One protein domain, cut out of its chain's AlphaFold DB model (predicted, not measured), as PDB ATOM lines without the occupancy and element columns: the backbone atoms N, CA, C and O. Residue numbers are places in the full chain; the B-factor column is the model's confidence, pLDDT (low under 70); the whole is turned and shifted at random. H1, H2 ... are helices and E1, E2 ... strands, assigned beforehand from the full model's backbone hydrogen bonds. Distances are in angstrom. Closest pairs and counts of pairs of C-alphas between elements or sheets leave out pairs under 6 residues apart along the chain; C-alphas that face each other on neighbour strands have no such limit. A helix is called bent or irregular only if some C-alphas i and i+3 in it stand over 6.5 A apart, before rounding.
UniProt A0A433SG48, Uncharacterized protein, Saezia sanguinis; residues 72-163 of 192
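What this domain is: This is residues 72 to 163 of the 192 residues of an uncharacterized protein of Saezia sanguinis (UniProt A0A433SG48). Look first for one strongly twisted sheet of five short strands, E1 E2 E3 E5 E4, with the small helices H2 and H3 over one face and no named helix over the other. H1 and H4 lie off the sheet, H1 in the excursion of the chain between E1 and H2, H4 in the one between E3 and E4. The printed part has 92 residues, with four named helices and five named strands in the order E1 H1 H2 E2 H3 E3 H4 E4 E5; the sheet is mixed and so is the class, helices and strands. The whole is compact, with a radius of gyration of the C-alphas of 13.6 A, yet flat, spanning 43 by 34 by 17 A.

Where its parts are: Find C-alpha 72 at (193.331, 197.477, 239.696), where strand E1 begins, residues 72 to 74. Next in the sheet's order come E2, residues 103 to 106, the neighbour of E1, and then E3, residues 123 to 126, the neighbour of E2. E5, residues 158 to 162, runs 13.0 A and ends at C-alpha 162, (206.603, 194.233, 229.944); E4, residues 151 to 155, runs 13.1 A. The helices are H1, residues 78 to 83, 10.0 A; H2, residues 90 to 94, 6.1 A; H3, residues 113 to 118, 8.6 A; and H4, residues 138 to 145, 10.3 A, which begins at C-alpha 138, (213.755, 190.992, 218.801). H4 is irregular, with C-alphas 140 and 143 7.1 A apart.

How they stand to each other: Start at the inner strand E3: it is parallel to E2, with N 105 and O 123 at 2.7 A, and parallel to E5, with N 124 and O 159 at 2.8 A. E2 is parallel to the edge strand E1, where N 106 and O 73 are 2.8 A apart. E4, the other edge strand, forms an antiparallel hairpin with E5, with N 153 and O 160 at 2.8 A. H3 is on the sheet over E5, at a height of 7.7 A, and runs along the strands, at 14 degrees to E5 on the local plane; the closest C-alphas of the two are those of Ala 117 and Met 158, 5.4 A. H2 lies on the same face, over E1; their closest C-alphas are those of Ala 73 and Ala 93, 5.7 A. E1, H1 H2, E2 and E2, H3, E3 are strand-helix-strand units, parallel neighbour strands joined through helices, with right-handed crossovers. H1 and H4 are not on the sheet. Every O i to N i+4 pair is within hydrogen-bond range in H2 and H3, but 0 of 2 in H1 and 1 of 4 in H4, where O i to N i+3 gives 3 of 3 and 3 of 5.

The domain as a whole: The two C-alphas farthest apart, those of Gly 96 and Gly 136, are 43.4 A from each other. The printed part has no cut, and the link E3 to H4, 11 residues, is long. The mean pLDDT of the printed part is 88.3; look at residues 136 to 146 for the model's values under 70.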
ATOM      1  N   ILE A  72     192.717 198.538 240.500       93.50
ATOM      2  CA  ILE A  72     193.331 197.477 239.696       93.50
ATOM      3  C   ILE A  72     192.272 196.989 238.715       93.50
ATOM      4  O   ILE A  72     191.257 196.429 239.129       93.50
ATOM      5  N   ALA A  73     192.512 197.208 237.428       93.44
ATOM      6  CA  ALA A  73     191.608 196.834 236.348       93.44
ATOM      7  C   ALA A  73     192.259 195.773 235.459       93.44
ATOM      8  O   ALA A  73     193.474 195.770 235.283       93.44
ATOM      9  N   GLY A  74     191.466 194.869 234.889       94.56
ATOM     10  CA  GLY A  74     191.953 193.838 233.973       94.56
ATOM     11  C   GLY A  74     191.116 193.789 232.705       94.56
ATOM     12  O   GLY A  74     189.890 193.854 232.776       94.56
ATOM     13  N   ILE A  75     191.776 193.646 231.558       95.62
ATOM     14  CA  ILE A  75     191.123 193.509 230.250       95.62
ATOM     15  C   ILE A  75     191.403 192.137 229.641       95.62
ATOM     16  O   ILE A  75     192.412 191.491 229.938       95.62
ATOM     17  N   THR A  76     190.497 191.673 228.785       92.88
ATOM     18  CA  THR A  76     190.686 190.423 228.044       92.88
ATOM     19  C   THR A  76     191.775 190.576 226.982       92.88
ATOM     20  O   THR A  76     192.085 191.673 226.527       92.88
ATOM     21  N   ASP A  77     192.383 189.459 226.578       93.31
ATOM     22  CA  ASP A  77     193.344 189.451 225.474       93.31
ATOM     23  C   ASP A  77     192.630 189.582 224.120       93.31
ATOM     24  O   ASP A  77     191.530 189.059 223.942       93.31
ATOM     25  N   GLN A  78     193.295 190.170 223.123       90.56
ATOM     26  CA  GLN A  78     192.790 190.229 221.743       90.56
ATOM     27  C   GLN A  78     192.397 188.845 221.185       90.56
ATOM     28  O   GLN A  78     191.467 188.737 220.387       90.56
ATOM     29  N   ALA A  79     193.066 187.771 221.622       89.44
ATOM     30  CA  ALA A  79     192.757 186.395 221.240       89.44
ATOM     31  C   ALA A  79     191.357 185.939 221.680       89.44
ATOM     32  O   ALA A  79     190.832 185.000 221.086       89.44
ATOM     33  N   ALA A  80     190.730 186.595 222.664       91.75
ATOM     34  CA  ALA A  80     189.374 186.282 223.119       91.75
ATOM     35  C   ALA A  80     188.343 186.349 221.976       91.75
ATOM     36  O   ALA A  80     187.428 185.524 221.929       91.75
ATOM     37  N   LEU A  81     188.540 187.252 221.009       93.00
ATOM     38  CA  LEU A  81     187.676 187.384 219.831       93.00
ATOM     39  C   LEU A  81     187.631 186.100 218.993       93.00
ATOM     40  O   LEU A  81     186.566 185.706 218.524       93.00
ATOM     41  N   SER A  82     188.762 185.403 218.860       93.44
ATOM     42  CA  SER A  82     188.849 184.133 218.124       93.44
ATOM     43  C   SER A  82     188.064 182.998 218.790       93.44
ATOM     44  O   SER A  82     187.780 181.990 218.148       93.44
ATOM     45  N   TYR A  83     187.693 183.163 220.061       92.00
ATOM     46  CA  TYR A  83     186.853 182.238 220.822       92.00
ATOM     47  C   TYR A  83     185.397 182.721 220.941       92.00
ATOM     48  O   TYR A  83     184.633 182.167 221.727       92.00
ATOM     49  N   GLY A  84     185.003 183.764 220.198       93.94
ATOM     50  CA  GLY A  84     183.660 184.350 220.276       93.94
ATOM     51  C   GLY A  84     183.385 185.112 221.578       93.94
ATOM     52  O   GLY A  84     182.228 185.382 221.895       93.94
ATOM     53  N   MET A  85     184.426 185.446 222.343       92.94
ATOM     54  CA  MET A  85     184.329 186.249 223.564       92.94
ATOM     55  C   MET A  85     184.611 187.728 223.272       92.94
ATOM     56  O   MET A  85     185.124 188.087 222.212       92.94
ATOM     57  N   LYS A  86     184.297 188.605 224.233       91.88
ATOM     58  CA  LYS A  86     184.575 190.043 224.122       91.88
ATOM     59  C   LYS A  86     186.088 190.305 224.173       91.88
ATOM     60  O   LYS A  86     186.781 189.785 225.052       91.88
ATOM     61  N   GLY A  87     186.582 191.106 223.230       93.06
ATOM     62  CA  GLY A  87     187.963 191.591 223.213       93.06
ATOM     63  C   GLY A  87     188.249 192.624 224.313       93.06
ATOM     64  O   GLY A  87     187.347 192.926 225.103       93.06
ATOM     65  N   PRO A  88     189.489 193.145 224.367       93.69
ATOM     66  CA  PRO A  88     189.890 194.128 225.364       93.69
ATOM     67  C   PRO A  88     188.955 195.343 225.345       93.69
ATOM     68  O   PRO A  88     188.630 195.861 224.279       93.69
ATOM     69  N   ASP A  89     188.512 195.783 226.522       94.12
ATOM     70  CA  ASP A  89     187.570 196.893 226.675       94.12
ATOM     71  C   ASP A  89     187.898 197.651 227.965       94.12
ATOM     72  O   ASP A  89     187.589 197.190 229.069       94.12
ATOM     73  N   LEU A  90     188.593 198.782 227.812       92.88
ATOM     74  CA  LEU A  90     189.048 199.596 228.936       92.88
ATOM     75  C   LEU A  90     187.875 200.269 229.655       92.88
ATOM     76  O   LEU A  90     187.820 200.232 230.881       92.88
ATOM     77  N   ASP A  91     186.925 200.829 228.907       92.12
ATOM     78  CA  ASP A  91     185.784 201.558 229.469       92.12
ATOM     79  C   ASP A  91     184.955 200.662 230.392       92.12
ATOM     80  O   ASP A  91     184.585 201.052 231.499       92.12
ATOM     81  N   SER A  92     184.715 199.418 229.975       90.62
ATOM     82  CA  SER A  92     184.028 198.420 230.796       90.62
ATOM     83  C   SER A  92     184.845 198.037 232.031       90.62
ATOM     84  O   SER A  92     184.265 197.807 233.090       90.62
ATOM     85  N   ALA A  93     186.173 197.948 231.907       90.44
ATOM     86  CA  ALA A  93     187.063 197.599 233.014       90.44
ATOM     87  C   ALA A  93     187.188 198.725 234.054       90.44
ATOM     88  O   ALA A  93     187.405 198.441 235.232       90.44
ATOM     89  N   LEU A  94     187.025 199.982 233.633       87.56
ATOM     90  CA  LEU A  94     187.047 201.168 234.493       87.56
ATOM     91  C   LEU A  94     185.647 201.648 234.905       87.56
ATOM     92  O   LEU A  94     185.523 202.621 235.647       87.56
ATOM     93  N   ALA A  95     184.579 200.978 234.471       86.38
ATOM     94  CA  ALA A  95     183.216 201.389 234.774       86.38
ATOM     95  C   ALA A  95     182.967 201.442 236.295       86.38
ATOM     96  O   ALA A  95     183.000 200.429 236.993       86.38
ATOM     97  N   GLY A  96     182.685 202.644 236.807       79.56
ATOM     98  CA  GLY A  96     182.452 202.888 238.234       79.56
ATOM     99  C   GLY A  96     183.722 203.059 239.076       79.56
ATOM    100  O   GLY A  96     183.607 203.253 240.289       79.56
ATOM    101  N   ALA A  97     184.909 203.016 238.464       80.31
ATOM    102  CA  ALA A  97     186.146 203.413 239.122       80.31
ATOM    103  C   ALA A  97     186.136 204.934 239.398       80.31
ATOM    104  O   ALA A  97     185.625 205.699 238.577       80.31
ATOM    105  N   PRO A  98     186.663 205.402 240.544       81.44
ATOM    106  CA  PRO A  98     186.795 206.836 240.798       81.44
ATOM    107  C   PRO A  98     187.812 207.475 239.838       81.44
ATOM    108  O   PRO A  98     188.893 206.926 239.652       81.44
ATOM    109  N   GLU A  99     187.483 208.646 239.283       75.38
ATOM    110  CA  GLU A  99     188.284 209.323 238.244       75.38
ATOM    111  C   GLU A  99     189.683 209.767 238.720       75.38
ATOM    112  O   GLU A  99     190.627 209.738 237.942       75.38
ATOM    113  N   ASP A 100     189.841 210.105 240.005       81.00
ATOM    114  CA  ASP A 100     191.090 210.649 240.570       81.00
ATOM    115  C   ASP A 100     191.912 209.617 241.370       81.00
ATOM    116  O   ASP A 100     192.693 209.975 242.254       81.00
ATOM    117  N   MET A 101     191.714 208.319 241.120       84.94
ATOM    118  CA  MET A 101     192.442 207.262 241.830       84.94
ATOM    119  C   MET A 101     193.596 206.709 240.992       84.94
ATOM    120  O   MET A 101     193.403 206.414 239.809       84.94
ATOM    121  N   PRO A 102     194.779 206.473 241.596       90.62
ATOM    122  CA  PRO A 102     195.853 205.793 240.897       90.62
ATOM    123  C   PRO A 102     195.367 204.439 240.362       90.62
ATOM    124  O   PRO A 102     194.723 203.673 241.083       90.62
ATOM    125  N   THR A 103     195.656 204.153 239.094       94.38
ATOM    126  CA  THR A 103     195.121 203.001 238.363       94.38
ATOM    127  C   THR A 103     196.240 202.132 237.799       94.38
ATOM    128  O   THR A 103     197.091 202.602 237.038       94.38
ATOM    129  N   ILE A 104     196.209 200.842 238.148       97.12
ATOM    130  CA  ILE A 104     197.027 199.784 237.552       97.12
ATOM    131  C   ILE A 104     196.153 198.951 236.610       97.12
ATOM    132  O   ILE A 104     195.198 198.302 237.038       97.12
ATOM    133  N   LEU A 105     196.506 198.927 235.330       97.94
ATOM    134  CA  LEU A 105     195.884 198.102 234.306       97.94
ATOM    135  C   LEU A 105     196.681 196.814 234.084       97.94
ATOM    136  O   LEU A 105     197.870 196.833 233.761       97.94
ATOM    137  N   LEU A 106     195.997 195.682 234.182       97.50
ATOM    138  CA  LEU A 106     196.487 194.368 233.794       97.50
ATOM    139  C   LEU A 106     196.038 194.093 232.356       97.50
ATOM    140  O   LEU A 106     194.879 193.757 232.100       97.50
ATOM    141  N   SER A 107     196.968 194.232 231.415       96.00
ATOM    142  CA  SER A 107     196.756 193.921 230.000       96.00
ATOM    143  C   SER A 107     197.784 192.890 229.580       96.00
ATOM    144  O   SER A 107     198.980 193.161 229.645       96.00
ATOM    145  N   HIS A 108     197.354 191.717 229.113       94.88
ATOM    146  CA  HIS A 108     198.290 190.656 228.728       94.88
ATOM    147  C   HIS A 108     199.327 191.135 227.696       94.88
ATOM    148  O   HIS A 108     200.503 190.784 227.809       94.88
ATOM    149  N   ARG A 109     198.922 191.980 226.740       92.88
ATOM    150  CA  ARG A 109     199.794 192.522 225.688       92.88
ATOM    151  C   ARG A 109     200.161 193.982 225.964       92.88
ATOM    152  O   ARG A 109     199.325 194.715 226.489       92.88
ATOM    153  N   PRO A 110     201.350 194.437 225.528       93.62
ATOM    154  CA  PRO A 110     201.734 195.843 225.638       93.62
ATOM    155  C   PRO A 110     200.994 196.765 224.652       93.62
ATOM    156  O   PRO A 110     201.069 197.982 224.776       93.62
ATOM    157  N   ALA A 111     200.289 196.209 223.661       90.12
ATOM    158  CA  ALA A 111     199.495 196.989 222.717       90.12
ATOM    159  C   ALA A 111     198.392 197.800 223.428       90.12
ATOM    160  O   ALA A 111     197.856 197.363 224.446       90.12
ATOM    161  N   GLY A 112     198.059 198.969 222.871       90.69
ATOM    162  CA  GLY A 112     197.081 199.907 223.443       90.69
ATOM    163  C   GLY A 112     197.660 200.881 224.477       90.69
ATOM    164  O   GLY A 112     196.954 201.775 224.920       90.69
ATOM    165  N   ALA A 113     198.948 200.776 224.829       94.00
ATOM    166  CA  ALA A 113     199.536 201.562 225.916       94.00
ATOM    167  C   ALA A 113     199.395 203.090 225.768       94.00
ATOM    168  O   ALA A 113     199.125 203.767 226.753       94.00
ATOM    169  N   THR A 114     199.525 203.643 224.557       94.38
ATOM    170  CA  THR A 114     199.280 205.079 224.320       94.38
ATOM    171  C   THR A 114     197.825 205.462 224.592       94.38
ATOM    172  O   THR A 114     197.568 206.466 225.246       94.38
ATOM    173  N   GLU A 115     196.867 204.647 224.147       94.69
ATOM    174  CA  GLU A 115     195.435 204.887 224.375       94.69
ATOM    175  C   GLU A 115     195.102 204.813 225.870       94.69
ATOM    176  O   GLU A 115     194.379 205.658 226.393       94.69
ATOM    177  N   TYR A 116     195.685 203.848 226.584       95.75
ATOM    178  CA  TYR A 116     195.471 203.671 228.020       95.75
ATOM    179  C   TYR A 116     196.108 204.793 228.848       95.75
ATOM    180  O   TYR A 116     195.502 205.249 229.817       95.75
ATOM    181  N   ALA A 117     197.283 205.284 228.441       96.19
ATOM    182  CA  ALA A 117     197.903 206.457 229.051       96.19
ATOM    183  C   ALA A 117     197.014 207.700 228.890       96.19
ATOM    184  O   ALA A 117     196.744 208.403 229.862       96.19
ATOM    185  N   MET A 118     196.483 207.928 227.684       94.69
ATOM    186  CA  MET A 118     195.542 209.023 227.419       94.69
ATOM    187  C   MET A 118     194.235 208.898 228.216       94.69
ATOM    188  O   MET A 118     193.624 209.914 228.543       94.69
ATOM    189  N   ALA A 119     193.819 207.675 228.549       93.12
ATOM    190  CA  ALA A 119     192.653 207.394 229.385       93.12
ATOM    191  C   ALA A 119     192.922 207.516 230.902       93.12
ATOM    192  O   ALA A 119     192.026 207.250 231.698       93.12
ATOM    193  N   GLY A 120     194.132 207.913 231.315       93.62
ATOM    194  CA  GLY A 120     194.464 208.185 232.718       93.62
ATOM    195  C   GLY A 120     195.002 206.989 233.508       93.62
ATOM    196  O   GLY A 120     195.150 207.083 234.726       93.62
ATOM    197  N   VAL A 121     195.332 205.871 232.855       96.12
ATOM    198  CA  VAL A 121     196.018 204.755 233.525       96.12
ATOM    199  C   VAL A 121     197.414 205.203 233.968       96.12
ATOM    200  O   VAL A 121     198.154 205.814 233.201       96.12
ATOM    201  N   ASN A 122     197.808 204.877 235.203       95.94
ATOM    202  CA  ASN A 122     199.120 205.261 235.741       95.94
ATOM    203  C   ASN A 122     200.172 204.168 235.552       95.94
ATOM    204  O   ASN A 122     201.346 204.471 235.334       95.94
ATOM    205  N   VAL A 123     199.763 202.900 235.627       97.50
ATOM    206  CA  VAL A 123     200.644 201.751 235.399       97.50
ATOM    207  C   VAL A 123     199.939 200.722 234.526       97.50
ATOM    208  O   VAL A 123     198.846 200.287 234.858       97.50
ATOM    209  N   GLN A 124     200.583 200.263 233.459       97.94
ATOM    210  CA  GLN A 124     200.186 199.072 232.715       97.94
ATOM    211  C   GLN A 124     201.194 197.953 232.968       97.94
ATOM    212  O   GLN A 124     202.393 198.118 232.741       97.94
ATOM    213  N   LEU A 125     200.704 196.790 233.385       97.69
ATOM    214  CA  LEU A 125     201.504 195.579 233.525       97.69
ATOM    215  C   LEU A 125     201.144 194.606 232.406       97.69
ATOM    216  O   LEU A 125     199.981 194.221 232.252       97.69
ATOM    217  N   SER A 126     202.155 194.208 231.639       96.25
ATOM    218  CA  SER A 126     202.017 193.363 230.459       96.25
ATOM    219  C   SER A 126     203.076 192.272 230.379       96.25
ATOM    220  O   SER A 126     204.076 192.278 231.092       96.25
ATOM    221  N   GLY A 127     202.838 191.313 229.488       92.12
ATOM    222  CA  GLY A 127     203.775 190.256 229.125       92.12
ATOM    223  C   GLY A 127     203.683 189.989 227.628       92.12
ATOM    224  O   GLY A 127     203.896 190.897 226.828       92.12
ATOM    225  N   HIS A 128     203.329 188.756 227.253       90.25
ATOM    226  CA  HIS A 128     203.079 188.298 225.876       90.25
ATOM    227  C   HIS A 128     204.303 188.217 224.949       90.25
ATOM    228  O   HIS A 128     204.376 187.328 224.106       90.25
ATOM    229  N   THR A 129     205.284 189.102 225.102       87.75
ATOM    230  CA  THR A 129     206.448 189.204 224.206       87.75
ATOM    231  C   THR A 129     207.531 188.167 224.500       87.75
ATOM    232  O   THR A 129     208.366 187.900 223.635       87.75
ATOM    233  N   HIS A 130     207.561 187.616 225.722       87.56
ATOM    234  CA  HIS A 130     208.623 186.731 226.219       87.56
ATOM    235  C   HIS A 130     210.040 187.297 225.976       87.56
ATOM    236  O   HIS A 130     210.972 186.553 225.653       87.56
ATOM    237  N   GLY A 131     210.188 188.625 226.048       85.31
ATOM    238  CA  GLY A 131     211.437 189.345 225.773       85.31
ATOM    239  C   GLY A 131     211.938 189.257 224.333       85.31
ATOM    240  O   GLY A 131     213.129 189.416 224.086       85.31
ATOM    241  N   GLY A 132     211.053 188.963 223.376       84.00
ATOM    242  CA  GLY A 132     211.410 188.823 221.963       84.00
ATOM    243  C   GLY A 132     212.051 187.479 221.614       84.00
ATOM    244  O   GLY A 132     212.477 187.298 220.476       84.00
ATOM    245  N   MET A 133     212.078 186.531 222.564       79.88
ATOM    246  CA  MET A 133     212.559 185.145 222.443       79.88
ATOM    247  C   MET A 133     214.069 184.995 222.170       79.88
ATOM    248  O   MET A 133     214.718 184.176 222.818       79.88
ATOM    249  N   ILE A 134     214.661 185.775 221.263       80.12
ATOM    250  CA  ILE A 134     216.090 185.728 220.922       80.12
ATOM    251  C   ILE A 134     216.658 187.148 220.905       80.12
ATOM    252  O   ILE A 134     216.257 187.984 220.091       80.12
ATOM    253  N   GLN A 135     217.642 187.399 221.768       75.19
ATOM    254  CA  GLN A 135     218.338 188.683 221.838       75.19
ATOM    255  C   GLN A 135     218.999 189.033 220.489       75.19
ATOM    256  O   GLN A 135     219.793 188.258 219.959       75.19
ATOM    257  N   GLY A 136     218.677 190.201 219.927       66.12
ATOM    258  CA  GLY A 136     219.182 190.695 218.641       66.12
ATOM    259  C   GLY A 136     218.239 190.455 217.454       66.12
ATOM    260  O   GLY A 136     218.282 191.219 216.491       66.12
ATOM    261  N   VAL A 137     217.357 189.450 217.525       67.12
ATOM    262  CA  VAL A 137     216.291 189.201 216.525       67.12
ATOM    263  C   VAL A 137     214.995 189.927 216.910       67.12
ATOM    264  O   VAL A 137     214.178 190.272 216.055       67.12
ATOM    265  N   ASP A 138     214.847 190.233 218.197       61.97
ATOM    266  CA  ASP A 138     213.755 190.992 218.801       61.97
ATOM    267  C   ASP A 138     213.502 192.348 218.114       61.97
ATOM    268  O   ASP A 138     212.353 192.777 217.997       61.97
ATOM    269  N   GLN A 139     214.540 192.990 217.561       59.97
ATOM    270  CA  GLN A 139     214.413 194.271 216.855       59.97
ATOM    271  C   GLN A 139     213.509 194.215 215.614       59.97
ATOM    272  O   GLN A 139     212.824 195.199 215.332       59.97
ATOM    273  N   LEU A 140     213.436 193.075 214.915       59.81
ATOM    274  CA  LEU A 140     212.520 192.899 213.778       59.81
ATOM    275  C   LEU A 140     211.051 192.787 214.225       59.81
ATOM    276  O   LEU A 140     210.146 193.153 213.477       59.81
ATOM    277  N   LEU A 141     210.812 192.300 215.446       58.09
ATOM    278  CA  LEU A 141     209.483 192.033 216.006       58.09
ATOM    279  C   LEU A 141     208.908 193.224 216.793       58.09
ATOM    280  O   LEU A 141     207.743 193.186 217.197       58.09
ATOM    281  N   ARG A 142     209.687 194.300 216.987       59.09
ATOM    282  CA  ARG A 142     209.249 195.525 217.685       59.09
ATOM    283  C   ARG A 142     207.983 196.112 217.074       59.09
ATOM    284  O   ARG A 142     207.066 196.453 217.811       59.09
ATOM    285  N   TYR A 143     207.897 196.171 215.746       60.91
ATOM    286  CA  TYR A 143     206.744 196.753 215.053       60.91
ATOM    287  C   TYR A 143     205.435 196.001 215.319       60.91
ATOM    288  O   TYR A 143     204.386 196.628 215.426       60.91
ATOM    289  N   ALA A 144     205.489 194.677 215.504       62.00
ATOM    290  CA  ALA A 144     204.306 193.870 215.802       62.00
ATOM    291  C   ALA A 144     203.779 194.062 217.240       62.00
ATOM    292  O   ALA A 144     202.632 193.722 217.516       62.00
ATOM    293  N   ASN A 145     204.592 194.623 218.145       64.62
ATOM    294  CA  ASN A 145     204.264 194.817 219.563       64.62
ATOM    295  C   ASN A 145     204.132 196.301 219.956       64.62
ATOM    296  O   ASN A 145     204.271 196.650 221.127       64.62
ATOM    297  N   GLY A 146     203.933 197.196 218.982       69.38
ATOM    298  CA  GLY A 146     203.871 198.643 219.235       69.38
ATOM    299  C   GLY A 146     205.204 199.257 219.686       69.38
ATOM    300  O   GLY A 146     205.229 200.360 220.212       69.38
ATOM    301  N   GLY A 147     206.321 198.550 219.489       81.25
ATOM    302  CA  GLY A 147     207.666 198.976 219.881       81.25
ATOM    303  C   GLY A 147     208.148 198.443 221.235       81.25
ATOM    304  O   GLY A 147     209.333 198.611 221.547       81.25
ATOM    305  N   TYR A 148     207.278 197.772 221.999       89.75
ATOM    306  CA  TYR A 148     207.536 197.320 223.371       89.75
ATOM    307  C   TYR A 148     207.854 195.825 223.427       89.75
ATOM    308  O   TYR A 148     207.142 195.010 222.845       89.75
ATOM    309  N   ILE A 149     208.929 195.455 224.124       89.38
ATOM    310  CA  ILE A 149     209.433 194.073 224.152       89.38
ATOM    311  C   ILE A 149     209.727 193.583 225.563       89.38
ATOM    312  O   ILE A 149     209.323 192.478 225.897       89.38
ATOM    313  N   SER A 150     210.442 194.347 226.382       92.00
ATOM    314  CA  SER A 150     210.867 193.907 227.713       92.00
ATOM    315  C   SER A 150     211.176 195.116 228.580       92.00
ATOM    316  O   SER A 150     211.810 196.065 228.115       92.00
ATOM    317  N   GLY A 151     210.832 195.031 229.859       93.25
ATOM    318  CA  GLY A 151     211.185 196.025 230.865       93.25
ATOM    319  C   GLY A 151     210.236 197.220 230.902       93.25
ATOM    320  O   GLY A 151     209.070 197.121 230.525       93.25
ATOM    321  N   SER A 152     210.743 198.332 231.432       95.69
ATOM    322  CA  SER A 152     209.959 199.526 231.752       95.69
ATOM    323  C   SER A 152     210.007 200.567 230.634       95.69
ATOM    324  O   SER A 152     211.067 200.834 230.065       95.69
ATOM    325  N   TYR A 153     208.862 201.186 230.367       95.69
ATOM    326  CA  TYR A 153     208.665 202.259 229.402       95.69
ATOM    327  C   TYR A 153     207.828 203.372 230.041       95.69
ATOM    328  O   TYR A 153     206.884 203.094 230.777       95.69
ATOM    329  N   MET A 154     208.152 204.628 229.726       97.06
ATOM    330  CA  MET A 154     207.327 205.789 230.072       97.06
ATOM    331  C   MET A 154     206.556 206.255 228.844       97.06
ATOM    332  O   MET A 154     207.166 206.503 227.803       97.06
ATOM    333  N   ILE A 155     205.237 206.372 228.970       95.81
ATOM    334  CA  ILE A 155     204.327 206.738 227.882       95.81
ATOM    335  C   ILE A 155     203.357 207.772 228.437       95.81
ATOM    336  O   ILE A 155     202.517 207.429 229.256       95.81
ATOM    337  N   ASP A 156     203.514 209.038 228.053       94.56
ATOM    338  CA  ASP A 156     202.628 210.140 228.464       94.56
ATOM    339  C   ASP A 156     202.330 210.193 229.982       94.56
ATOM    340  O   ASP A 156     201.227 210.504 230.414       94.56
ATOM    341  N   GLY A 157     203.333 209.878 230.811       93.81
ATOM    342  CA  GLY A 157     203.215 209.848 232.276       93.81
ATOM    343  C   GLY A 157     202.767 208.507 232.872       93.81
ATOM    344  O   GLY A 157     202.905 208.315 234.077       93.81
ATOM    345  N   MET A 158     202.320 207.554 232.049       97.31
ATOM    346  CA  MET A 158     202.053 206.170 232.440       97.31
ATOM    347  C   MET A 158     203.336 205.329 232.411       97.31
ATOM    348  O   MET A 158     204.129 205.402 231.468       97.31
ATOM    349  N   HIS A 159     203.510 204.467 233.413       97.69
ATOM    350  CA  HIS A 159     204.520 203.410 233.401       97.69
ATOM    351  C   HIS A 159     203.970 202.148 232.726       97.69
ATOM    352  O   HIS A 159     203.065 201.511 233.253       97.69
ATOM    353  N   LEU A 160     204.549 201.723 231.607       97.88
ATOM    354  CA  LEU A 160     204.336 200.384 231.051       97.88
ATOM    355  C   LEU A 160     205.480 199.469 231.491       97.88
ATOM    356  O   LEU A 160     206.644 199.786 231.263       97.88
ATOM    357  N   TYR A 161     205.164 198.300 232.040       97.81
ATOM    358  CA  TYR A 161     206.142 197.243 232.281       97.81
ATOM    359  C   TYR A 161     205.790 195.980 231.500       97.81
ATOM    360  O   TYR A 161     204.682 195.458 231.624       97.81
ATOM    361  N   VAL A 162     206.744 195.469 230.721       96.25
ATOM    362  CA  VAL A 162     206.603 194.233 229.944       96.25
ATOM    363  C   VAL A 162     207.500 193.157 230.536       96.25
ATOM    364  O   VAL A 162     208.722 193.213 230.391       96.25
ATOM    365  N   SER A 163     206.895 192.174 231.198       94.69
ATOM    366  CA  SER A 163     207.629 191.065 231.792       94.69
ATOM    367  C   SER A 163     208.089 190.050 230.748       94.69
ATOM    368  O   SER A 163     207.345 189.688 229.831       94.69
TER     369      SER A 163